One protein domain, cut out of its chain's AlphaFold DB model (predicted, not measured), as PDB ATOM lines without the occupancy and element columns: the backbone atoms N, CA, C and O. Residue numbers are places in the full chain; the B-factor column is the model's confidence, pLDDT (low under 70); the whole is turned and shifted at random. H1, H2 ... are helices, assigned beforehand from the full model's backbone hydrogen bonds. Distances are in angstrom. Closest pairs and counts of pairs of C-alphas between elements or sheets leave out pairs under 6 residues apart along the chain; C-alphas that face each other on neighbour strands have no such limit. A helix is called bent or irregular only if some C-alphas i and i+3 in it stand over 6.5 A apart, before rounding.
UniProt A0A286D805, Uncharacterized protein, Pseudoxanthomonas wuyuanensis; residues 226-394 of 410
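What this domain is: This is residues 226 to 394 of the 410 residues of an uncharacterized protein of Pseudoxanthomonas wuyuanensis (UniProt A0A286D805). A rounded cluster of mostly crossed helices is built round H7, on which H3, H5 and H6 pack and which H1 meets end to end; H2 packs on H1 and H3 toward one end of the longest axis, and H8 packs on H6 at the other end. The short H4 packs on H5, and a long loop, residues 285 to 311, runs round the outside of the body from H3 to H4. The printed part has 169 residues, with eight named helices, H1 to H8 in order along the chain, and no named strand; the class is all helix. It is compact, with a radius of gyration of the C-alphas of 15.6 A and spans of 44 by 37 by 33 A.

How they stand to each other: The longest helix, H5, residues 322 to 340, touches H7, residues 360 to 371, at a steep tilt of 46 degrees, the same way; their closest C-alphas, of Ala 331 and Ile 370, are 5.5 A apart. H4, residues 312 to 315, touches H5, closest at the C-alphas of Tyr 315 and Ser 325, 5.3 A. H7 is the hub, touching four helices. H6, residues 346 to 355, touches it at a steep tilt of 49 degrees, opposite ways, with the C-alphas of Ala 350 and Val 363 closest at 5.9 A. H3, residues 275 to 284, touches it about perpendicular at 87 degrees, closest at the C-alphas of Ser 277 and His 365, 5.2 A. H1, residues 237 to 251, and H7 touch only at their ends, closest at the C-alphas of Gly 238 and Leu 369, 5.7 A. H2, residues 258 to 268, touches H1 at a steep tilt of 46 degrees, opposite ways, with the C-alphas of Ala 245 and Pro 258 closest at 6.4 A. H8, residues 377 to 393, touches H6 at a shallow tilt of 24 degrees, the same way, closest at the C-alphas of Val 347 and Asp 379, 6.2 A; H5 and H8 are apart. Every O i to N i+4 pair is within hydrogen-bond range in H1, H2, H6 and H7, against 5 of 6 in H3, 14 of 15 in H5 and 11 of 13 in H8; H4 is too short for such a pair.

Where its parts are: H1 begins at C-alpha 237 (24.347, 3.003, 37.935) and is 20.3 A long from first to last C-alpha. H5 measures 27.3 A, beginning at C-alpha 322 (13.666, 5.068, 55.200). H2, H3, H6 and H7 measure 15.3, 15.0, 14.5 and 16.3 A, and H4 5.8 A. H8 measures 25.4 A and ends at C-alpha 393 (-5.254, -9.243, 53.843); it is irregular, but only just, with C-alphas 378 and 381 6.8 A apart.

The domain as a whole: The two C-alphas farthest apart, of Lys 268 and Arg 392, are 45.8 A apart. The printed part has no cut, and the one long link is the 27 residues from H3 to H4. Mean pLDDT of the printed part is 79.0; residue 226, residues 288 to 313, residue 342 and residues 392 to 394 are under 70.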
ATOM      1  N   GLY A 226      30.179  10.293  48.144       64.56
ATOM      2  CA  GLY A 226      30.068   9.496  49.361       64.56
ATOM      3  C   GLY A 226      30.611   8.084  49.135       64.56
ATOM      4  O   GLY A 226      30.505   7.543  48.029       64.56
ATOM      5  N   ASN A 227      31.169   7.467  50.180       79.44
ATOM      6  CA  ASN A 227      31.642   6.085  50.107       79.44
ATOM      7  C   ASN A 227      30.446   5.144  49.867       79.44
ATOM      8  O   ASN A 227      29.617   4.972  50.757       79.44
ATOM      9  N   TYR A 228      30.324   4.598  48.653       81.62
ATOM     10  CA  TYR A 228      29.216   3.722  48.266       81.62
ATOM     11  C   TYR A 228      29.510   2.293  48.741       81.62
ATOM     12  O   TYR A 228      30.432   1.682  48.205       81.62
ATOM     13  N   PRO A 229      28.755   1.741  49.706       78.75
ATOM     14  CA  PRO A 229      29.149   0.519  50.407       78.75
ATOM     15  C   PRO A 229      28.727  -0.774  49.693       78.75
ATOM     16  O   PRO A 229      28.723  -1.826  50.323       78.75
ATOM     17  N   PHE A 230      28.320  -0.714  48.419       82.31
ATOM     18  CA  PHE A 230      27.753  -1.868  47.723       82.31
ATOM     19  C   PHE A 230      28.482  -2.233  46.422       82.31
ATOM     20  O   PHE A 230      28.789  -1.371  45.594       82.31
ATOM     21  N   ASP A 231      28.615  -3.537  46.169       79.06
ATOM     22  CA  ASP A 231      29.391  -4.108  45.050       79.06
ATOM     23  C   ASP A 231      28.652  -4.105  43.696       79.06
ATOM     24  O   ASP A 231      29.060  -4.733  42.718       79.06
ATOM     25  N   HIS A 232      27.514  -3.420  43.609       77.06
ATOM     26  CA  HIS A 232      26.675  -3.364  42.408       77.06
ATOM     27  C   HIS A 232      26.680  -1.985  41.731       77.06
ATOM     28  O   HIS A 232      25.795  -1.690  40.929       77.06
ATOM     29  N   LYS A 233      27.699  -1.153  42.006       79.31
ATOM     30  CA  LYS A 233      27.862   0.191  41.419       79.31
ATOM     31  C   LYS A 233      27.767   0.199  39.890       79.31
ATOM     32  O   LYS A 233      27.034   1.010  39.333       79.31
ATOM     33  N   GLU A 234      28.506  -0.684  39.222       78.88
ATOM     34  CA  GLU A 234      28.567  -0.729  37.752       78.88
ATOM     35  C   GLU A 234      27.306  -1.346  37.135       78.88
ATOM     36  O   GLU A 234      26.851  -0.908  36.083       78.88
ATOM     37  N   ARG A 235      26.701  -2.325  37.823       81.44
ATOM     38  CA  ARG A 235      25.483  -3.018  37.372       81.44
ATOM     39  C   ARG A 235      24.223  -2.167  37.539       81.44
ATOM     40  O   ARG A 235      23.300  -2.280  36.740       81.44
ATOM     41  N   MET A 236      24.178  -1.316  38.566       88.12
ATOM     42  CA  MET A 236      23.016  -0.487  38.903       88.12
ATOM     43  C   MET A 236      23.412   0.994  39.017       88.12
ATOM     44  O   MET A 236      23.292   1.600  40.091       88.12
ATOM     45  N   PRO A 237      23.854   1.626  37.912       86.00
ATOM     46  CA  PRO A 237      24.347   3.003  37.935       86.00
ATOM     47  C   PRO A 237      23.284   3.992  38.429       86.00
ATOM     48  O   PRO A 237      23.611   4.971  39.093       86.00
ATOM     49  N   GLY A 238      21.996   3.722  38.186       90.44
ATOM     50  CA  GLY A 238      20.899   4.542  38.705       90.44
ATOM     51  C   GLY A 238      20.814   4.558  40.235       90.44
ATOM     52  O   GLY A 238      20.602   5.622  40.815       90.44
ATOM     53  N   ILE A 239      21.023   3.411  40.891       93.81
ATOM     54  CA  ILE A 239      21.002   3.288  42.358       93.81
ATOM     55  C   ILE A 239      22.240   3.948  42.969       93.81
ATOM     56  O   ILE A 239      22.115   4.719  43.922       93.81
ATOM     57  N   TYR A 240      23.409   3.742  42.356       92.25
ATOM     58  CA  TYR A 240      24.634   4.450  42.723       92.25
ATOM     59  C   TYR A 240      24.448   5.972  42.675       92.25
ATOM     60  O   TYR A 240      24.738   6.669  43.645       92.25
ATOM     61  N   LEU A 241      23.901   6.501  41.578       93.00
ATOM     62  CA  LEU A 241      23.669   7.938  41.433       93.00
ATOM     63  C   LEU A 241      22.639   8.475  42.435       93.00
ATOM     64  O   LEU A 241      22.801   9.590  42.925       93.00
ATOM     65  N   MET A 242      21.612   7.694  42.783       93.81
ATOM     66  CA  MET A 242      20.668   8.064  43.845       93.81
ATOM     67  C   MET A 242      21.357   8.180  45.209       93.81
ATOM     68  O   MET A 242      21.078   9.122  45.946       93.81
ATOM     69  N   PHE A 243      22.287   7.279  45.534       93.62
ATOM     70  CA  PHE A 243      23.091   7.382  46.755       93.62
ATOM     71  C   PHE A 243      23.952   8.645  46.765       93.62
ATOM     72  O   PHE A 243      23.922   9.402  47.733       93.62
ATOM     73  N   GLN A 244      24.673   8.904  45.672       92.44
ATOM     74  CA  GLN A 244      25.553  10.069  45.569       92.44
ATOM     75  C   GLN A 244      24.778  11.383  45.663       92.44
ATOM     76  O   GLN A 244      25.159  12.276  46.415       92.44
ATOM     77  N   ALA A 245      23.644  11.475  44.967       92.56
ATOM     78  CA  ALA A 245      22.788  12.648  45.032       92.56
ATOM     79  C   ALA A 245      22.219  12.865  46.445       92.56
ATOM     80  O   ALA A 245      22.138  14.006  46.890       92.56
ATOM     81  N   ALA A 246      21.845  11.797  47.163       91.50
ATOM     82  CA  ALA A 246      21.330  11.906  48.530       91.50
ATOM     83  C   ALA A 246      22.416  12.348  49.514       91.50
ATOM     84  O   ALA A 246      22.166  13.198  50.366       91.50
ATOM     85  N   TRP A 247      23.633  11.830  49.359       92.19
ATOM     86  CA  TRP A 247      24.778  12.252  50.154       92.19
ATOM     87  C   TRP A 247      25.124  13.730  49.915       92.19
ATOM     88  O   TRP A 247      25.203  14.503  50.867       92.19
ATOM     89  N   LEU A 248      25.237  14.168  48.656       90.12
ATOM     90  CA  LEU A 248      25.522  15.574  48.335       90.12
ATOM     91  C   LEU A 248      24.430  16.519  48.848       90.12
ATOM     92  O   LEU A 248      24.722  17.523  49.497       90.12
ATOM     93  N   LEU A 249      23.165  16.180  48.590       89.56
ATOM     94  CA  LEU A 249      22.035  17.030  48.949       89.56
ATOM     95  C   LEU A 249      21.830  17.118  50.465       89.56
ATOM     96  O   LEU A 249      21.587  18.206  50.980       89.56
ATOM     97  N   ASN A 250      21.886  15.989  51.176       87.75
ATOM     98  CA  ASN A 250      21.419  15.922  52.561       87.75
ATOM     99  C   ASN A 250      22.565  15.894  53.585       87.75
ATOM    100  O   ASN A 250      22.442  16.531  54.629       87.75
ATOM    101  N   GLU A 251      23.680  15.211  53.292       87.81
ATOM    102  CA  GLU A 251      24.858  15.167  54.178       87.81
ATOM    103  C   GLU A 251      25.721  16.418  53.986       87.81
ATOM    104  O   GLU A 251      26.017  17.146  54.933       87.81
ATOM    105  N   LYS A 252      26.108  16.693  52.733       84.62
ATOM    106  CA  LYS A 252      26.957  17.844  52.388       84.62
ATOM    107  C   LYS A 252      26.184  19.151  52.254       84.62
ATOM    108  O   LYS A 252      26.807  20.210  52.229       84.62
ATOM    109  N   LYS A 253      24.847  19.087  52.232       85.00
ATOM    110  CA  LYS A 253      23.952  20.248  52.097       85.00
ATOM    111  C   LYS A 253      24.266  21.087  50.856       85.00
ATOM    112  O   LYS A 253      24.116  22.309  50.869       85.00
ATOM    113  N   GLU A 254      24.716  20.439  49.783       84.31
ATOM    114  CA  GLU A 254      25.011  21.126  48.533       84.31
ATOM    115  C   GLU A 254      23.715  21.550  47.825       84.31
ATOM    116  O   GLU A 254      22.749  20.781  47.777       84.31
ATOM    117  N   PRO A 255      23.673  22.752  47.220       84.25
ATOM    118  CA  PRO A 255      22.485  23.275  46.551       84.25
ATOM    119  C   PRO A 255      22.307  22.662  45.152       84.25
ATOM    120  O   PRO A 255      22.305  23.363  44.138       84.25
ATOM    121  N   ILE A 256      22.165  21.338  45.076       88.31
ATOM    122  CA  ILE A 256      21.946  20.625  43.816       88.31
ATOM    123  C   ILE A 256      20.451  20.540  43.478       88.31
ATOM    124  O   ILE A 256      19.607  20.293  44.337       88.31
ATOM    125  N   ASP A 257      20.108  20.686  42.195       89.81
ATOM    126  CA  ASP A 257      18.817  20.227  41.664       89.81
ATOM    127  C   ASP A 257      18.951  18.730  41.346       89.81
ATOM    128  O   ASP A 257      19.634  18.392  40.368       89.81
ATOM    129  N   PRO A 258      18.311  17.819  42.111       89.19
ATOM    130  CA  PRO A 258      18.536  16.385  41.956       89.19
ATOM    131  C   PRO A 258      18.229  15.891  40.546       89.19
ATOM    132  O   PRO A 258      18.924  15.022  40.034       89.19
ATOM    133  N   LYS A 259      17.227  16.463  39.866       91.81
ATOM    134  CA  LYS A 259      16.870  16.030  38.512       91.81
ATOM    135  C   LYS A 259      17.960  16.415  37.512       91.81
ATOM    136  O   LYS A 259      18.354  15.587  36.690       91.81
ATOM    137  N   LYS A 260      18.456  17.654  37.568       92.75
ATOM    138  CA  LYS A 260      19.535  18.111  36.673       92.75
ATOM    139  C   LYS A 260      20.842  17.385  36.965       92.75
ATOM    140  O   LYS A 260      21.490  16.919  36.030       92.75
ATOM    141  N   TRP A 261      21.179  17.233  38.244       93.25
ATOM    142  CA  TRP A 261      22.393  16.551  38.682       93.25
ATOM    143  C   TRP A 261      22.397  15.083  38.239       93.25
ATOM    144  O   TRP A 261      23.311  14.664  37.533       93.25
ATOM    145  N   LEU A 262      21.317  14.335  38.512       92.44
ATOM    146  CA  LEU A 262      21.178  12.941  38.072       92.44
ATOM    147  C   LEU A 262      21.257  12.803  36.545       92.44
ATOM    148  O   LEU A 262      21.818  11.829  36.057       92.44
ATOM    149  N   THR A 263      20.720  13.765  35.782       92.00
ATOM    150  CA  THR A 263      20.811  13.753  34.308       92.00
ATOM    151  C   THR A 263      22.258  13.914  33.841       92.00
ATOM    152  O   THR A 263      22.713  13.157  32.985       92.00
ATOM    153  N   SER A 264      22.969  14.896  34.400       88.50
ATOM    154  CA  SER A 264      24.364  15.198  34.065       88.50
ATOM    155  C   SER A 264      25.284  14.025  34.394       88.50
ATOM    156  O   SER A 264      26.041  13.571  33.536       88.50
ATOM    157  N   GLU A 265      25.198  13.497  35.616       88.62
ATOM    158  CA  GLU A 265      26.087  12.416  36.046       88.62
ATOM    159  C   GLU A 265      25.775  11.091  35.351       88.62
ATOM    160  O   GLU A 265      26.697  10.357  35.005       88.62
ATOM    161  N   ALA A 266      24.504  10.811  35.047       87.00
ATOM    162  CA  ALA A 266      24.147   9.665  34.215       87.00
ATOM    163  C   ALA A 266      24.833   9.732  32.845       87.00
ATOM    164  O   ALA A 266      25.461   8.756  32.435       87.00
ATOM    165  N   ALA A 267      24.796  10.894  32.182       84.06
ATOM    166  CA  ALA A 267      25.423  11.077  30.876       84.06
ATOM    167  C   ALA A 267      26.943  10.843  30.914       84.06
ATOM    168  O   ALA A 267      27.484  10.215  30.006       84.06
ATOM    169  N   LYS A 268      27.627  11.274  31.984       78.25
ATOM    170  CA  LYS A 268      29.067  11.017  32.180       78.25
ATOM    171  C   LYS A 268      29.396   9.531  32.338       78.25
ATOM    172  O   LYS A 268      30.493   9.119  31.976       78.25
ATOM    173  N   LEU A 269      28.463   8.739  32.866       76.75
ATOM    174  CA  LEU A 269      28.590   7.286  33.015       76.75
ATOM    175  C   LEU A 269      28.096   6.505  31.785       76.75
ATOM    176  O   LEU A 269      28.022   5.281  31.837       76.75
ATOM    177  N   GLY A 270      27.702   7.180  30.697       77.38
ATOM    178  CA  GLY A 270      27.097   6.523  29.530       77.38
ATOM    179  C   GLY A 270      25.712   5.919  29.808       77.38
ATOM    180  O   GLY A 270      25.196   5.147  29.002       77.38
ATOM    181  N   PHE A 271      25.092   6.270  30.936       80.19
ATOM    182  CA  PHE A 271      23.776   5.806  31.358       80.19
ATOM    183  C   PHE A 271      22.716   6.878  31.068       80.19
ATOM    184  O   PHE A 271      22.964   8.077  31.173       80.19
ATOM    185  N   LYS A 272      21.488   6.470  30.731       85.31
ATOM    186  CA  LYS A 272      20.370   7.403  30.547       85.31
ATOM    187  C   LYS A 272      19.143   6.936  31.316       85.31
ATOM    188  O   LYS A 272      18.562   5.894  31.020       85.31
ATOM    189  N   PHE A 273      18.690   7.762  32.256       83.56
ATOM    190  CA  PHE A 273      17.387   7.570  32.881       83.56
ATOM    191  C   PHE A 273      16.262   7.740  31.850       83.56
ATOM    192  O   PHE A 273      16.283   8.662  31.035       83.56
ATOM    193  N   ARG A 274      15.209   6.920  31.943       83.50
ATOM    194  CA  ARG A 274      13.921   7.267  31.322       83.50
ATOM    195  C   ARG A 274      13.320   8.485  32.035       83.50
ATOM    196  O   ARG A 274      13.400   8.575  33.260       83.50
ATOM    197  N   ASP A 275      12.631   9.358  31.300       76.69
ATOM    198  CA  ASP A 275      12.103  10.639  31.811       76.69
ATOM    199  C   ASP A 275      11.246  10.512  33.081       76.69
ATOM    200  O   ASP A 275      11.294  11.358  33.971       76.69
ATOM    201  N   LYS A 276      10.463   9.437  33.208       84.06
ATOM    202  CA  LYS A 276       9.656   9.187  34.416       84.06
ATOM    203  C   LYS A 276      10.456   8.528  35.549       84.06
ATOM    204  O   LYS A 276      10.164   8.752  36.726       84.06
ATOM    205  N   SER A 277      11.497   7.766  35.211       85.88
ATOM    206  CA  SER A 277      12.401   7.160  36.192       85.88
ATOM    207  C   SER A 277      13.265   8.217  36.877       85.88
ATOM    208  O   SER A 277      13.438   8.135  38.086       85.88
ATOM    209  N   ILE A 278      13.724   9.254  36.162       90.38
ATOM    210  CA  ILE A 278      14.503  10.335  36.790       90.38
ATOM    211  C   ILE A 278      13.673  11.172  37.766       90.38
ATOM    212  O   ILE A 278      14.159  11.537  38.831       90.38
ATOM    213  N   VAL A 279      12.399  11.428  37.447       86.12
ATOM    214  CA  VAL A 279      11.473  12.107  38.370       86.12
ATOM    215  C   VAL A 279      11.274  11.267  39.632       86.12
ATOM    216  O   VAL A 279      11.277  11.797  40.740       86.12
ATOM    217  N   THR A 280      11.150   9.948  39.465       86.56
ATOM    218  CA  THR A 280      11.028   9.013  40.587       86.56
ATOM    219  C   THR A 280      12.304   8.992  41.434       86.56
ATOM    220  O   THR A 280      12.215   9.147  42.647       86.56
ATOM    221  N   ALA A 281      13.482   8.885  40.815       90.00
ATOM    222  CA  ALA A 281      14.778   8.899  41.495       90.00
ATOM    223  C   ALA A 281      15.006  10.201  42.284       90.00
ATOM    224  O   ALA A 281      15.270  10.154  43.484       90.00
ATOM    225  N   ALA A 282      14.794  11.360  41.650       90.38
ATOM    226  CA  ALA A 282      14.925  12.674  42.282       90.38
ATOM    227  C   ALA A 282      14.012  12.841  43.510       90.38
ATOM    228  O   ALA A 282      14.383  13.515  44.468       90.38
ATOM    229  N   LYS A 283      12.829  12.208  43.503       86.88
ATOM    230  CA  LYS A 283      11.907  12.216  44.645       86.88
ATOM    231  C   LYS A 283      12.456  11.440  45.846       86.88
ATOM    232  O   LYS A 283      12.251  11.880  46.966       86.88
ATOM    233  N   PHE A 284      13.108  10.294  45.634       87.25
ATOM    234  CA  PHE A 284      13.619   9.457  46.732       87.25
ATOM    235  C   PHE A 284      14.908   9.995  47.363       87.25
ATOM    236  O   PHE A 284      15.165   9.728  48.531       87.25
ATOM    237  N   VAL A 285      15.685  10.771  46.606       89.62
ATOM    238  CA  VAL A 285      16.920  11.438  47.056       89.62
ATOM    239  C   VAL A 285      16.666  12.520  48.116       89.62
ATOM    240  O   VAL A 285      17.554  12.860  48.888       89.62
ATOM    241  N   ARG A 286      15.455  13.069  48.159       84.75
ATOM    242  CA  ARG A 286      15.066  14.194  49.012       84.75
ATOM    243  C   ARG A 286      14.556  13.729  50.378       84.75
ATOM    244  O   ARG A 286      13.534  13.047  50.434       84.75
ATOM    245  N   LEU A 287      15.231  14.123  51.466       78.88
ATOM    246  CA  LEU A 287      14.777  13.830  52.836       78.88
ATOM    247  C   LEU A 287      13.496  14.583  53.216       78.88
ATOM    248  O   LEU A 287      12.655  14.048  53.927       78.88
ATOM    249  N   ASP A 288      13.318  15.808  52.726       68.88
ATOM    250  CA  ASP A 288      12.129  16.637  52.971       68.88
ATOM    251  C   ASP A 288      10.857  16.050  52.344       68.88
ATOM    252  O   ASP A 288       9.747  16.271  52.822       68.88
ATOM    253  N   LEU A 289      11.025  15.261  51.281       67.75
ATOM    254  CA  LEU A 289       9.956  14.499  50.645       67.75
ATOM    255  C   LEU A 289       9.793  13.098  51.248       67.75
ATOM    256  O   LEU A 289       9.079  12.272  50.658       67.75
ATOM    257  N   ASP A 290      10.433  12.817  52.392       55.56
ATOM    258  CA  ASP A 290      10.251  11.557  53.100       55.56
ATOM    259  C   ASP A 290       8.774  11.389  53.465       55.56
ATOM    260  O   ASP A 290       8.165  12.095  54.272       55.56
ATOM    261  N   ARG A 291       8.191  10.389  52.815       57.19
ATOM    262  CA  ARG A 291       6.769  10.062  52.846       57.19
ATOM    263  C   ARG A 291       6.310   9.606  54.220       57.19
ATOM    264  O   ARG A 291       5.104   9.515  54.432       57.19
ATOM    265  N   ALA A 292       7.243   9.319  55.129       50.19
ATOM    266  CA  ALA A 292       6.953   9.070  56.532       50.19
ATOM    267  C   ALA A 292       6.228  10.254  57.212       50.19
ATOM    268  O   ALA A 292       5.496  10.023  58.169       50.19
ATOM    269  N   HIS A 293       6.350  11.484  56.686       42.03
ATOM    270  CA  HIS A 293       5.838  12.704  57.330       42.03
ATOM    271  C   HIS A 293       4.590  13.340  56.689       42.03
ATOM    272  O   HIS A 293       4.213  14.448  57.061       42.03
ATOM    273  N   GLY A 294       3.870  12.636  55.806       43.03
ATOM    274  CA  GLY A 294       2.470  12.982  55.527       43.03
ATOM    275  C   GLY A 294       2.113  13.259  54.069       43.03
ATOM    276  O   GLY A 294       2.211  14.368  53.555       43.03
ATOM    277  N   SER A 295       1.490  12.258  53.456       37.22
ATOM    278  CA  SER A 295       0.290  12.495  52.651       37.22
ATOM    279  C   SER A 295      -0.775  11.538  53.179       37.22
ATOM    280  O   SER A 295      -0.515  10.335  53.206       37.22
ATOM    281  N   GLY A 296      -1.932  12.054  53.610       36.66
ATOM    282  CA  GLY A 296      -2.974  11.312  54.344       36.66
ATOM    283  C   GLY A 296      -3.533  10.048  53.669       36.66
ATOM    284  O   GLY A 296      -4.253   9.291  54.308       36.66
ATOM    285  N   ASP A 297      -3.154   9.781  52.418       39.69
ATOM    286  CA  ASP A 297      -3.636   8.655  51.614       39.69
ATOM    287  C   ASP A 297      -2.657   7.471  51.511       39.69
ATOM    288  O   ASP A 297      -2.942   6.502  50.800       39.69
ATOM    289  N   ARG A 298      -1.475   7.515  52.147       51.75
ATOM    290  CA  ARG A 298      -0.469   6.442  52.013       51.75
ATOM    291  C   ARG A 298       0.097   6.046  53.371       51.75
ATOM    292  O   ARG A 298       0.733   6.851  54.037       51.75
ATOM    293  N   GLY A 299      -0.194   4.806  53.775       50.50
ATOM    294  CA  GLY A 299       0.163   4.257  55.083       50.50
ATOM    295  C   GLY A 299       1.670   4.201  55.346       50.50
ATOM    296  O   GLY A 299       2.481   4.353  54.433       50.50
ATOM    297  N   LEU A 300       2.023   3.952  56.609       58.09
ATOM    298  CA  LEU A 300       3.405   3.828  57.077       58.09
ATOM    299  C   LEU A 300       4.198   2.820  56.224       58.09
ATOM    300  O   LEU A 300       3.661   1.784  55.807       58.09
ATOM    301  N   LEU A 301       5.477   3.132  55.977       61.31
ATOM    302  CA  LEU A 301       6.427   2.192  55.383       61.31
ATOM    303  C   LEU A 301       6.416   0.924  56.235       61.31
ATOM    304  O   LEU A 301       6.787   0.952  57.407       61.31
ATOM    305  N   GLN A 302       5.973  -0.186  55.653       60.03
ATOM    306  CA  GLN A 302       6.008  -1.456  56.354       60.03
ATOM    307  C   GLN A 302       7.376  -2.093  56.163       60.03
ATOM    308  O   GLN A 302       7.635  -2.805  55.195       60.03
ATOM    309  N   THR A 303       8.251  -1.815  57.124       53.72
ATOM    310  CA  THR A 303       9.567  -2.442  57.273       53.72
ATOM    311  C   THR A 303       9.480  -3.813  57.945       53.72
ATOM    312  O   THR A 303      10.498  -4.464  58.126       53.72
ATOM    313  N   SER A 304       8.284  -4.316  58.270       45.75
ATOM    314  CA  SER A 304       8.087  -5.655  58.848       45.75
ATOM    315  C   SER A 304       8.623  -6.788  57.955       45.75
ATOM    316  O   SER A 304       8.862  -7.887  58.442       45.75
ATOM    317  N   GLY A 305       8.882  -6.517  56.667       44.34
ATOM    318  CA  GLY A 305       9.613  -7.407  55.755       44.34
ATOM    319  C   GLY A 305      11.147  -7.261  55.743       44.34
ATOM    320  O   GLY A 305      11.806  -8.097  55.130       44.34
ATOM    321  N   LEU A 306      11.710  -6.230  56.388       45.16
ATOM    322  CA  LEU A 306      13.152  -6.044  56.636       45.16
ATOM    323  C   LEU A 306      13.615  -6.744  57.923       45.16
ATOM    324  O   LEU A 306      14.796  -7.015  58.062       45.16
ATOM    325  N   ALA A 307      12.703  -7.082  58.841       36.50
ATOM    326  CA  ALA A 307      13.033  -7.771  60.094       36.50
ATOM    327  C   ALA A 307      13.531  -9.223  59.907       36.50
ATOM    328  O   ALA A 307      13.958  -9.843  60.870       36.50
ATOM    329  N   GLY A 308      13.473  -9.764  58.684       40.78
ATOM    330  CA  GLY A 308      14.109 -11.036  58.309       40.78
ATOM    331  C   GLY A 308      15.436 -10.869  57.561       40.78
ATOM    332  O   GLY A 308      15.883 -11.806  56.911       40.78
ATOM    333  N   TRP A 309      16.000  -9.660  57.556       50.78
ATOM    334  CA  TRP A 309      17.292  -9.342  56.965       50.78
ATOM    335  C   TRP A 309      18.174  -8.915  58.132       50.78
ATOM    336  O   TRP A 309      18.055  -7.782  58.598       50.78
ATOM    337  N   ASP A 310      19.023  -9.814  58.625       43.62
ATOM    338  CA  ASP A 310      19.848  -9.654  59.838       43.62
ATOM    339  C   ASP A 310      20.869  -8.486  59.788       43.62
ATOM    340  O   ASP A 310      21.734  -8.352  60.647       43.62
ATOM    341  N   GLU A 311      20.757  -7.582  58.809       53.47
ATOM    342  CA  GLU A 311      21.706  -6.509  58.510       53.47
ATOM    343  C   GLU A 311      21.032  -5.141  58.267       53.47
ATOM    344  O   GLU A 311      21.602  -4.271  57.616       53.47
ATOM    345  N   GLY A 312      19.819  -4.891  58.778       57.94
ATOM    346  CA  GLY A 312      19.099  -3.617  58.565       57.94
ATOM    347  C   GLY A 312      19.909  -2.342  58.887       57.94
ATOM    348  O   GLY A 312      19.724  -1.303  58.248       57.94
ATOM    349  N   ALA A 313      20.863  -2.435  59.818       62.72
ATOM    350  CA  ALA A 313      21.767  -1.345  60.175       62.72
ATOM    351  C   ALA A 313      22.666  -0.891  59.009       62.72
ATOM    352  O   ALA A 313      22.888   0.309  58.861       62.72
ATOM    353  N   LYS A 314      23.121  -1.803  58.133       73.62
ATOM    354  CA  LYS A 314      24.050  -1.460  57.035       73.62
ATOM    355  C   LYS A 314      23.415  -0.585  55.947       73.62
ATOM    356  O   LYS A 314      24.119   0.043  55.164       73.62
ATOM    357  N   TYR A 315      22.083  -0.533  55.905       76.88
ATOM    358  CA  TYR A 315      21.316   0.268  54.947       76.88
ATOM    359  C   TYR A 315      20.784   1.579  55.541       76.88
ATOM    360  O   TYR A 315      20.088   2.334  54.855       76.88
ATOM    361  N   THR A 316      21.072   1.848  56.817       78.88
ATOM    362  CA  THR A 316      20.607   3.047  57.515       78.88
ATOM    363  C   THR A 316      21.655   4.144  57.373       78.88
ATOM    364  O   THR A 316      22.723   4.074  57.973       78.88
ATOM    365  N   PHE A 317      21.343   5.167  56.577       81.94
ATOM    366  CA  PHE A 317      22.221   6.316  56.355       81.94
ATOM    367  C   PHE A 317      21.552   7.590  56.883       81.94
ATOM    368  O   PHE A 317      20.367   7.784  56.615       81.94
ATOM    369  N   PRO A 318      22.282   8.493  57.564       82.38
ATOM    370  CA  PRO A 318      21.707   9.736  58.094       82.38
ATOM    371  C   PRO A 318      21.179  10.667  56.989       82.38
ATOM    372  O   PRO A 318      20.272  11.463  57.218       82.38
ATOM    373  N   PHE A 319      21.710  10.531  55.774       86.88
ATOM    374  CA  PHE A 319      21.347  11.322  54.600       86.88
ATOM    375  C   PHE A 319      20.278  10.672  53.704       86.88
ATOM    376  O   PHE A 319      19.942  11.233  52.658       86.88
ATOM    377  N   ALA A 320      19.763   9.488  54.061       85.94
ATOM    378  CA  ALA A 320      18.779   8.750  53.268       85.94
ATOM    379  C   ALA A 320      17.455   8.580  54.024       85.94
ATOM    380  O   ALA A 320      17.432   8.312  55.220       85.94
ATOM    381  N   SER A 321      16.335   8.709  53.306       81.44
ATOM    382  CA  SER A 321      15.012   8.410  53.867       81.44
ATOM    383  C   SER A 321      14.854   6.908  54.093       81.44
ATOM    384  O   SER A 321      15.471   6.108  53.387       81.44
ATOM    385  N   GLY A 322      13.940   6.497  54.980       76.88
ATOM    386  CA  GLY A 322      13.666   5.068  55.200       76.88
ATOM    387  C   GLY A 322      13.255   4.326  53.918       76.88
ATOM    388  O   GLY A 322      13.580   3.156  53.724       76.88
ATOM    389  N   TRP A 323      12.602   5.027  52.987       80.25
ATOM    390  CA  TRP A 323      12.254   4.492  51.670       80.25
ATOM    391  C   TRP A 323      13.466   4.322  50.751       80.25
ATOM    392  O   TRP A 323      13.549   3.317  50.048       80.25
ATOM    393  N   LEU A 324      14.394   5.282  50.736       87.50
ATOM    394  CA  LEU A 324      15.628   5.170  49.958       87.50
ATOM    395  C   LEU A 324      16.543   4.078  50.532       87.50
ATOM    396  O   LEU A 324      17.061   3.266  49.769       87.50
ATOM    397  N   SER A 325      16.645   3.973  51.859       86.19
ATOM    398  CA  SER A 325      17.302   2.846  52.534       86.19
ATOM    399  C   SER A 325      16.712   1.499  52.124       86.19
ATOM    400  O   SER A 325      17.453   0.564  51.831       86.19
ATOM    401  N   PHE A 326      15.381   1.404  52.026       85.38
ATOM    402  CA  PHE A 326      14.725   0.191  51.535       85.38
ATOM    403  C   PHE A 326      15.100  -0.121  50.080       85.38
ATOM    404  O   PHE A 326      15.318  -1.280  49.734       85.38
ATOM    405  N   VAL A 327      15.186   0.900  49.218       89.69
ATOM    406  CA  VAL A 327      15.630   0.728  47.826       89.69
ATOM    407  C   VAL A 327      17.062   0.189  47.775       89.69
ATOM    408  O   VAL A 327      17.310  -0.733  47.001       89.69
ATOM    409  N   PHE A 328      17.974   0.689  48.615       89.94
ATOM    410  CA  PHE A 328      19.343   0.164  48.701       89.94
ATOM    411  C   PHE A 328      19.383  -1.289  49.172       89.94
ATOM    412  O   PHE A 328      20.041  -2.109  48.537       89.94
ATOM    413  N   ALA A 329      18.625  -1.631  50.217       86.94
ATOM    414  CA  ALA A 329      18.520  -3.012  50.683       86.94
ATOM    415  C   ALA A 329      18.013  -3.945  49.578       86.94
ATOM    416  O   ALA A 329      18.570  -5.013  49.332       86.94
ATOM    417  N   LEU A 330      16.976  -3.523  48.855       88.44
ATOM    418  CA  LEU A 330      16.412  -4.330  47.786       88.44
ATOM    419  C   LEU A 330      17.361  -4.480  46.588       88.44
ATOM    420  O   LEU A 330      17.392  -5.552  45.983       88.44
ATOM    421  N   ALA A 331      18.122  -3.435  46.258       90.50
ATOM    422  CA  ALA A 331      19.143  -3.474  45.217       90.50
ATOM    423  C   ALA A 331      20.273  -4.454  45.568       90.50
ATOM    424  O   ALA A 331      20.650  -5.269  44.727       90.50
ATOM    425  N   ASP A 332      20.741  -4.445  46.818       86.81
ATOM    426  CA  ASP A 332      21.776  -5.368  47.295       86.81
ATOM    427  C   ASP A 332      21.310  -6.830  47.214       86.81
ATOM    428  O   ASP A 332      21.963  -7.676  46.602       86.81
ATOM    429  N   TRP A 333      20.099  -7.115  47.703       86.62
ATOM    430  CA  TRP A 333      19.492  -8.443  47.564       86.62
ATOM    431  C   TRP A 333      19.325  -8.876  46.115       86.62
ATOM    432  O   TRP A 333      19.616 -10.026  45.797       86.62
ATOM    433  N   TRP A 334      18.880  -7.987  45.227       87.88
ATOM    434  CA  TRP A 334      18.774  -8.314  43.806       87.88
ATOM    435  C   TRP A 334      20.147  -8.618  43.198       87.88
ATOM    436  O   TRP A 334      20.281  -9.546  42.398       87.88
ATOM    437  N   GLY A 335      21.175  -7.878  43.619       84.94
ATOM    438  CA  GLY A 335      22.566  -8.115  43.250       84.94
ATOM    439  C   GLY A 335      23.056  -9.513  43.633       84.94
ATOM    440  O   GLY A 335      23.735 -10.133  42.811       84.94
ATOM    441  N   ILE A 336      22.670 -10.003  44.819       82.81
ATOM    442  CA  ILE A 336      22.948 -11.366  45.311       82.81
ATOM    443  C   ILE A 336      22.131 -12.405  44.530       82.81
ATOM    444  O   ILE A 336      22.688 -13.378  44.032       82.81
ATOM    445  N   GLN A 337      20.821 -12.191  44.360       81.38
ATOM    446  CA  GLN A 337      19.958 -13.130  43.628       81.38
ATOM    447  C   GLN A 337      20.413 -13.331  42.183       81.38
ATOM    448  O   GLN A 337      20.433 -14.455  41.702       81.38
ATOM    449  N   SER A 338      20.839 -12.258  41.514       79.88
ATOM    450  CA  SER A 338      21.313 -12.318  40.125       79.88
ATOM    451  C   SER A 338      22.648 -13.061  39.971       79.88
ATOM    452  O   SER A 338      23.018 -13.430  38.861       79.88
ATOM    453  N   GLN A 339      23.405 -13.248  41.059       79.19
ATOM    454  CA  GLN A 339      24.608 -14.087  41.059       79.19
ATOM    455  C   GLN A 339      24.257 -15.565  41.238       79.19
ATOM    456  O   GLN A 339      24.913 -16.425  40.657       79.19
ATOM    457  N   THR A 340      23.229 -15.864  42.035       78.12
ATOM    458  CA  THR A 340      22.781 -17.238  42.300       78.12
ATOM    459  C   THR A 340      21.874 -17.794  41.204       78.12
ATOM    460  O   THR A 340      21.894 -18.992  40.940       78.12
ATOM    461  N   GLU A 341      21.091 -16.934  40.555       76.62
ATOM    462  CA  GLU A 341      20.165 -17.275  39.480       76.62
ATOM    463  C   GLU A 341      20.379 -16.283  38.325       76.62
ATOM    464  O   GLU A 341      20.203 -15.084  38.523       76.62
ATOM    465  N   PRO A 342      20.767 -16.731  37.117       67.88
ATOM    466  CA  PRO A 342      21.166 -15.833  36.027       67.88
ATOM    467  C   PRO A 342      20.007 -15.054  35.378       67.88
ATOM    468  O   PRO A 342      20.254 -14.168  34.566       67.88
ATOM    469  N   SER A 343      18.751 -15.360  35.720       72.94
ATOM    470  CA  SER A 343      17.569 -14.631  35.240       72.94
ATOM    471  C   SER A 343      16.447 -14.664  36.287       72.94
ATOM    472  O   SER A 343      15.411 -15.299  36.059       72.94
ATOM    473  N   PRO A 344      16.636 -14.006  37.445       77.44
ATOM    474  CA  PRO A 344      15.650 -14.043  38.509       77.44
ATOM    475  C   PRO A 344      14.364 -13.330  38.054       77.44
ATOM    476  O   PRO A 344      14.417 -12.313  37.352       77.44
ATOM    477  N   PRO A 345      13.178 -13.825  38.439       84.94
ATOM    478  CA  PRO A 345      11.913 -13.278  37.963       84.94
ATOM    479  C   PRO A 345      11.687 -11.839  38.459       84.94
ATOM    480  O   PRO A 345      11.505 -11.586  39.652       84.94
ATOM    481  N   LEU A 346      11.604 -10.877  37.526       88.00
ATOM    482  CA  LEU A 346      11.341  -9.450  37.812       88.00
ATOM    483  C   LEU A 346      10.069  -9.221  38.643       88.00
ATOM    484  O   LEU A 346       9.961  -8.255  39.406       88.00
ATOM    485  N   VAL A 347       9.099 -10.125  38.504       88.62
ATOM    486  CA  VAL A 347       7.849 -10.116  39.263       88.62
ATOM    487  C   VAL A 347       8.112 -10.175  40.769       88.62
ATOM    488  O   VAL A 347       7.415  -9.506  41.534       88.62
ATOM    489  N   ASP A 348       9.126 -10.908  41.220       87.62
ATOM    490  CA  ASP A 348       9.414 -11.056  42.648       87.62
ATOM    491  C   ASP A 348      10.023  -9.793  43.253       87.62
ATOM    492  O   ASP A 348       9.641  -9.390  44.360       87.62
ATOM    493  N   LEU A 349      10.861  -9.087  42.490       88.94
ATOM    494  CA  LEU A 349      11.324  -7.745  42.839       88.94
ATOM    495  C   LEU A 349      10.143  -6.774  42.983       88.94
ATOM    496  O   LEU A 349      10.015  -6.069  43.989       88.94
ATOM    497  N   ALA A 350       9.221  -6.789  42.018       89.31
ATOM    498  CA  ALA A 350       8.029  -5.948  42.043       89.31
ATOM    499  C   ALA A 350       7.082  -6.289  43.211       89.31
ATOM    500  O   ALA A 350       6.551  -5.385  43.866       89.31
ATOM    501  N   LYS A 351       6.899  -7.575  43.542       87.69
ATOM    502  CA  LYS A 351       6.125  -8.012  44.718       87.69
ATOM    503  C   LYS A 351       6.743  -7.504  46.021       87.69
ATOM    504  O   LYS A 351       5.992  -7.090  46.906       87.69
ATOM    505  N   LYS A 352       8.076  -7.509  46.156       86.88
ATOM    506  CA  LYS A 352       8.768  -6.977  47.346       86.88
ATOM    507  C   LYS A 352       8.530  -5.476  47.520       86.88
ATOM    508  O   LYS A 352       8.157  -5.058  48.614       86.88
ATOM    509  N   LEU A 353       8.615  -4.693  46.443       86.00
ATOM    510  CA  LEU A 353       8.265  -3.264  46.463       86.00
ATOM    511  C   LEU A 353       6.789  -3.037  46.834       86.00
ATOM    512  O   LEU A 353       6.470  -2.185  47.660       86.00
ATOM    513  N   LEU A 354       5.869  -3.830  46.279       84.50
ATOM    514  CA  LEU A 354       4.441  -3.727  46.606       84.50
ATOM    515  C   LEU A 354       4.138  -4.071  48.072       84.50
ATOM    516  O   LEU A 354       3.300  -3.409  48.682       84.50
ATOM    517  N   ARG A 355       4.820  -5.068  48.654       81.62
ATOM    518  CA  ARG A 355       4.699  -5.404  50.089       81.62
ATOM    519  C   ARG A 355       5.158  -4.261  50.990       81.62
ATOM    520  O   ARG A 355       4.571  -4.063  52.047       81.62
ATOM    521  N   ALA A 356       6.155  -3.500  50.554       76.38
ATOM    522  CA  ALA A 356       6.650  -2.326  51.260       76.38
ATOM    523  C   ALA A 356       5.819  -1.053  51.002       76.38
ATOM    524  O   ALA A 356       6.251   0.033  51.359       76.38
ATOM    525  N   ASN A 357       4.618  -1.158  50.414       76.94
ATOM    526  CA  ASN A 357       3.709  -0.038  50.127       76.94
ATOM    527  C   ASN A 357       4.217   0.988  49.087       76.94
ATOM    528  O   ASN A 357       3.728   2.121  49.051       76.94
ATOM    529  N   PHE A 358       5.133   0.614  48.184       78.88
ATOM    530  CA  PHE A 358       5.457   1.465  47.030       78.88
ATOM    531  C   PHE A 358       4.267   1.552  46.062       78.88
ATOM    532  O   PHE A 358       3.542   0.578  45.833       78.88
ATOM    533  N   ALA A 359       4.049   2.722  45.452       77.69
ATOM    534  CA  ALA A 359       2.959   2.891  44.498       77.69
ATOM    535  C   ALA A 359       3.278   2.186  43.174       77.69
ATOM    536  O   ALA A 359       4.417   2.184  42.727       77.69
ATOM    537  N   GLY A 360       2.263   1.663  42.479       78.88
ATOM    538  CA  GLY A 360       2.482   0.843  41.276       78.88
ATOM    539  C   GLY A 360       3.324   1.498  40.166       78.88
ATOM    540  O   GLY A 360       4.063   0.804  39.481       78.88
ATOM    541  N   HIS A 361       3.270   2.826  40.011       80.88
ATOM    542  CA  HIS A 361       4.142   3.537  39.066       80.88
ATOM    543  C   HIS A 361       5.605   3.569  39.536       80.88
ATOM    544  O   HIS A 361       6.509   3.374  38.733       80.88
ATOM    545  N   GLU A 362       5.843   3.761  40.835       85.19
ATOM    546  CA  GLU A 362       7.185   3.716  41.427       85.19
ATOM    547  C   GLU A 362       7.765   2.313  41.347       85.19
ATOM    548  O   GLU A 362       8.939   2.182  41.037       85.19
ATOM    549  N   VAL A 363       6.937   1.282  41.550       86.75
ATOM    550  CA  VAL A 363       7.341  -0.121  41.407       86.75
ATOM    551  C   VAL A 363       7.946  -0.355  40.026       86.75
ATOM    552  O   VAL A 363       9.076  -0.811  39.939       86.75
ATOM    553  N   GLY A 364       7.259   0.042  38.950       86.88
ATOM    554  CA  GLY A 364       7.792  -0.126  37.594       86.88
ATOM    555  C   GLY A 364       9.106   0.628  37.349       86.88
ATOM    556  O   GLY A 364      10.003   0.105  36.690       86.88
ATOM    557  N   HIS A 365       9.249   1.841  37.892       89.81
ATOM    558  CA  HIS A 365      10.483   2.624  37.757       89.81
ATOM    559  C   HIS A 365      11.642   2.050  38.575       89.81
ATOM    560  O   HIS A 365      12.758   1.999  38.070       89.81
ATOM    561  N   LEU A 366      11.386   1.622  39.809       90.88
ATOM    562  CA  LEU A 366      12.392   1.053  40.701       90.88
ATOM    563  C   LEU A 366      12.821  -0.339  40.243       90.88
ATOM    564  O   LEU A 366      14.012  -0.618  40.274       90.88
ATOM    565  N   THR A 367      11.898  -1.165  39.737       90.88
ATOM    566  CA  THR A 367      12.247  -2.429  39.075       90.88
ATOM    567  C   THR A 367      13.236  -2.171  37.945       90.88
ATOM    568  O   THR A 367      14.325  -2.720  37.987       90.88
ATOM    569  N   LEU A 368      12.936  -1.240  37.031       90.06
ATOM    570  CA  LEU A 368      13.854  -0.885  35.945       90.06
ATOM    571  C   LEU A 368      15.216  -0.372  36.438       90.06
ATOM    572  O   LEU A 368      16.234  -0.669  35.826       90.06
ATOM    573  N   LEU A 369      15.249   0.423  37.510       90.06
ATOM    574  CA  LEU A 369      16.499   0.974  38.046       90.06
ATOM    575  C   LEU A 369      17.375  -0.072  38.743       90.06
ATOM    576  O   LEU A 369      18.594   0.068  38.720       90.06
ATOM    577  N   ILE A 370      16.759  -1.079  39.364       90.50
ATOM    578  CA  ILE A 370      17.450  -2.140  40.106       90.50
ATOM    579  C   ILE A 370      17.851  -3.288  39.173       90.50
ATOM    580  O   ILE A 370      18.982  -3.757  39.239       90.50
ATOM    581  N   SER A 371      16.949  -3.746  38.302       87.75
ATOM    582  CA  SER A 371      17.214  -4.897  37.431       87.75
ATOM    583  C   SER A 371      17.802  -4.527  36.073       87.75
ATOM    584  O   SER A 371      18.311  -5.402  35.385       87.75
ATOM    585  N   GLY A 372      17.699  -3.264  35.650       86.38
ATOM    586  CA  GLY A 372      18.009  -2.848  34.280       86.38
ATOM    587  C   GLY A 372      16.905  -3.174  33.265       86.38
ATOM    588  O   GLY A 372      16.958  -2.699  32.130       86.38
ATOM    589  N   GLU A 373      15.856  -3.895  33.669       86.62
ATOM    590  CA  GLU A 373      14.806  -4.401  32.783       86.62
ATOM    591  C   GLU A 373      13.407  -3.901  33.165       86.62
ATOM    592  O   GLU A 373      13.073  -3.668  34.326       86.62
ATOM    593  N   SER A 374      12.545  -3.716  32.160       87.06
ATOM    594  CA  SER A 374      11.150  -3.323  32.393       87.06
ATOM    595  C   SER A 374      10.268  -4.547  32.611       87.06
ATOM    596  O   SER A 374      10.393  -5.522  31.875       87.06
ATOM    597  N   LEU A 375       9.312  -4.439  33.540       85.94
ATOM    598  CA  LEU A 375       8.204  -5.392  33.643       85.94
ATOM    599  C   LEU A 375       7.468  -5.492  32.303       85.94
ATOM    600  O   LEU A 375       7.149  -4.472  31.679       85.94
ATOM    601  N   GLN A 376       7.178  -6.719  31.894       85.88
ATOM    602  CA  GLN A 376       6.501  -7.039  30.646       85.88
ATOM    603  C   GLN A 376       4.988  -7.161  30.855       85.88
ATOM    604  O   GLN A 376       4.474  -7.242  31.972       85.88
ATOM    605  N   SER A 377       4.230  -7.179  29.757       83.31
ATOM    606  CA  SER A 377       2.774  -7.375  29.807       83.31
ATOM    607  C   SER A 377       2.382  -8.730  30.415       83.31
ATOM    608  O   SER A 377       1.328  -8.828  31.049       83.31
ATOM    609  N   THR A 378       3.243  -9.739  30.278       86.50
ATOM    610  CA  THR A 378       3.102 -11.088  30.849       86.50
ATOM    611  C   THR A 378       3.139 -11.106  32.376       86.50
ATOM    612  O   THR A 378       2.511 -11.970  32.979       86.50
ATOM    613  N   ASP A 379       3.769 -10.115  33.010       86.06
ATOM    614  CA  ASP A 379       3.896 -10.003  34.473       86.06
ATOM    615  C   ASP A 379       2.624  -9.433  35.129       86.06
ATOM    616  O   ASP A 379       2.353  -9.594  36.324       86.06
ATOM    617  N   VAL A 380       1.810  -8.725  34.339       82.12
ATOM    618  CA  VAL A 380       0.653  -7.955  34.815       82.12
ATOM    619  C   VAL A 380      -0.427  -8.824  35.479       82.12
ATOM    620  O   VAL A 380      -0.949  -8.393  36.516       82.12
ATOM    621  N   PRO A 381      -0.824  -9.998  34.945       85.38
ATOM    622  CA  PRO A 381      -1.830 -10.849  35.578       85.38
ATOM    623  C   PRO A 381      -1.424 -11.279  36.990       85.38
ATOM    624  O   PRO A 381      -2.232 -11.185  37.920       85.38
ATOM    625  N   GLU A 382      -0.165 -11.673  37.161       86.81
ATOM    626  CA  GLU A 382       0.373 -12.117  38.441       86.81
ATOM    627  C   GLU A 382       0.438 -10.967  39.450       86.81
ATOM    628  O   GLU A 382      -0.094 -11.082  40.558       86.81
ATOM    629  N   LEU A 383       0.970  -9.809  39.047       85.69
ATOM    630  CA  LEU A 383       1.010  -8.617  39.899       85.69
ATOM    631  C   LEU A 383      -0.394  -8.142  40.291       85.69
ATOM    632  O   LEU A 383      -0.628  -7.776  41.444       85.69
ATOM    633  N   ARG A 384      -1.370  -8.188  39.374       83.38
ATOM    634  CA  ARG A 384      -2.774  -7.864  39.690       83.38
ATOM    635  C   ARG A 384      -3.363  -8.841  40.700       83.38
ATOM    636  O   ARG A 384      -4.049  -8.400  41.623       83.38
ATOM    637  N   SER A 385      -3.122 -10.141  40.530       85.44
ATOM    638  CA  SER A 385      -3.561 -11.172  41.477       85.44
ATOM    639  C   SER A 385      -2.965 -10.925  42.864       85.44
ATOM    640  O   SER A 385      -3.689 -10.864  43.861       85.44
ATOM    641  N   PHE A 386      -1.666 -10.638  42.909       84.88
ATOM    642  CA  PHE A 386      -0.941 -10.338  44.132       84.88
ATOM    643  C   PHE A 386      -1.461  -9.078  44.838       84.88
ATOM    644  O   PHE A 386      -1.735  -9.115  46.035       84.88
ATOM    645  N   VAL A 387      -1.699  -7.982  44.109       81.75
ATOM    646  CA  VAL A 387      -2.292  -6.754  44.674       81.75
ATOM    647  C   VAL A 387      -3.697  -7.014  45.223       81.75
ATOM    648  O   VAL A 387      -4.035  -6.507  46.292       81.75
ATOM    649  N   ARG A 388      -4.528  -7.814  44.540       82.62
ATOM    650  CA  ARG A 388      -5.850  -8.206  45.067       82.62
ATOM    651  C   ARG A 388      -5.714  -9.008  46.362       82.62
ATOM    652  O   ARG A 388      -6.473  -8.759  47.295       82.62
ATOM    653  N   ALA A 389      -4.759  -9.935  46.433       79.06
ATOM    654  CA  ALA A 389      -4.492 -10.729  47.631       79.06
ATOM    655  C   ALA A 389      -3.981  -9.860  48.794       79.06
ATOM    656  O   ALA A 389      -4.477  -9.989  49.915       79.06
ATOM    657  N   LEU A 390      -3.067  -8.922  48.519       74.06
ATOM    658  CA  LEU A 390      -2.602  -7.930  49.490       74.06
ATOM    659  C   LEU A 390      -3.768  -7.099  50.026       74.06
ATOM    660  O   LEU A 390      -3.961  -7.061  51.232       74.06
ATOM    661  N   ARG A 391      -4.615  -6.535  49.153       70.50
ATOM    662  CA  ARG A 391      -5.803  -5.748  49.549       70.50
ATOM    663  C   ARG A 391      -6.847  -6.537  50.345       70.50
ATOM    664  O   ARG A 391      -7.646  -5.946  51.059       70.50
ATOM    665  N   ARG A 392      -6.895  -7.863  50.197       62.72
ATOM    666  CA  ARG A 392      -7.789  -8.723  50.992       62.72
ATOM    667  C   ARG A 392      -7.247  -8.961  52.398       62.72
ATOM    668  O   ARG A 392      -8.029  -9.014  53.338       62.72
ATOM    669  N   ARG A 393      -5.926  -9.091  52.541       57.28
ATOM    670  CA  ARG A 393      -5.254  -9.243  53.843       57.28
ATOM    671  C   ARG A 393      -5.052  -7.904  54.566       57.28
ATOM    672  O   ARG A 393      -4.986  -7.873  55.785       57.28
ATOM    673  N   TRP A 394      -4.959  -6.815  53.812       54.22
ATOM    674  CA  TRP A 394      -4.651  -5.467  54.271       54.22
ATOM    675  C   TRP A 394      -5.778  -4.582  53.775       54.22
ATOM    676  O   TRP A 394      -5.834  -4.292  52.580       54.22
TER     677      TRP A 394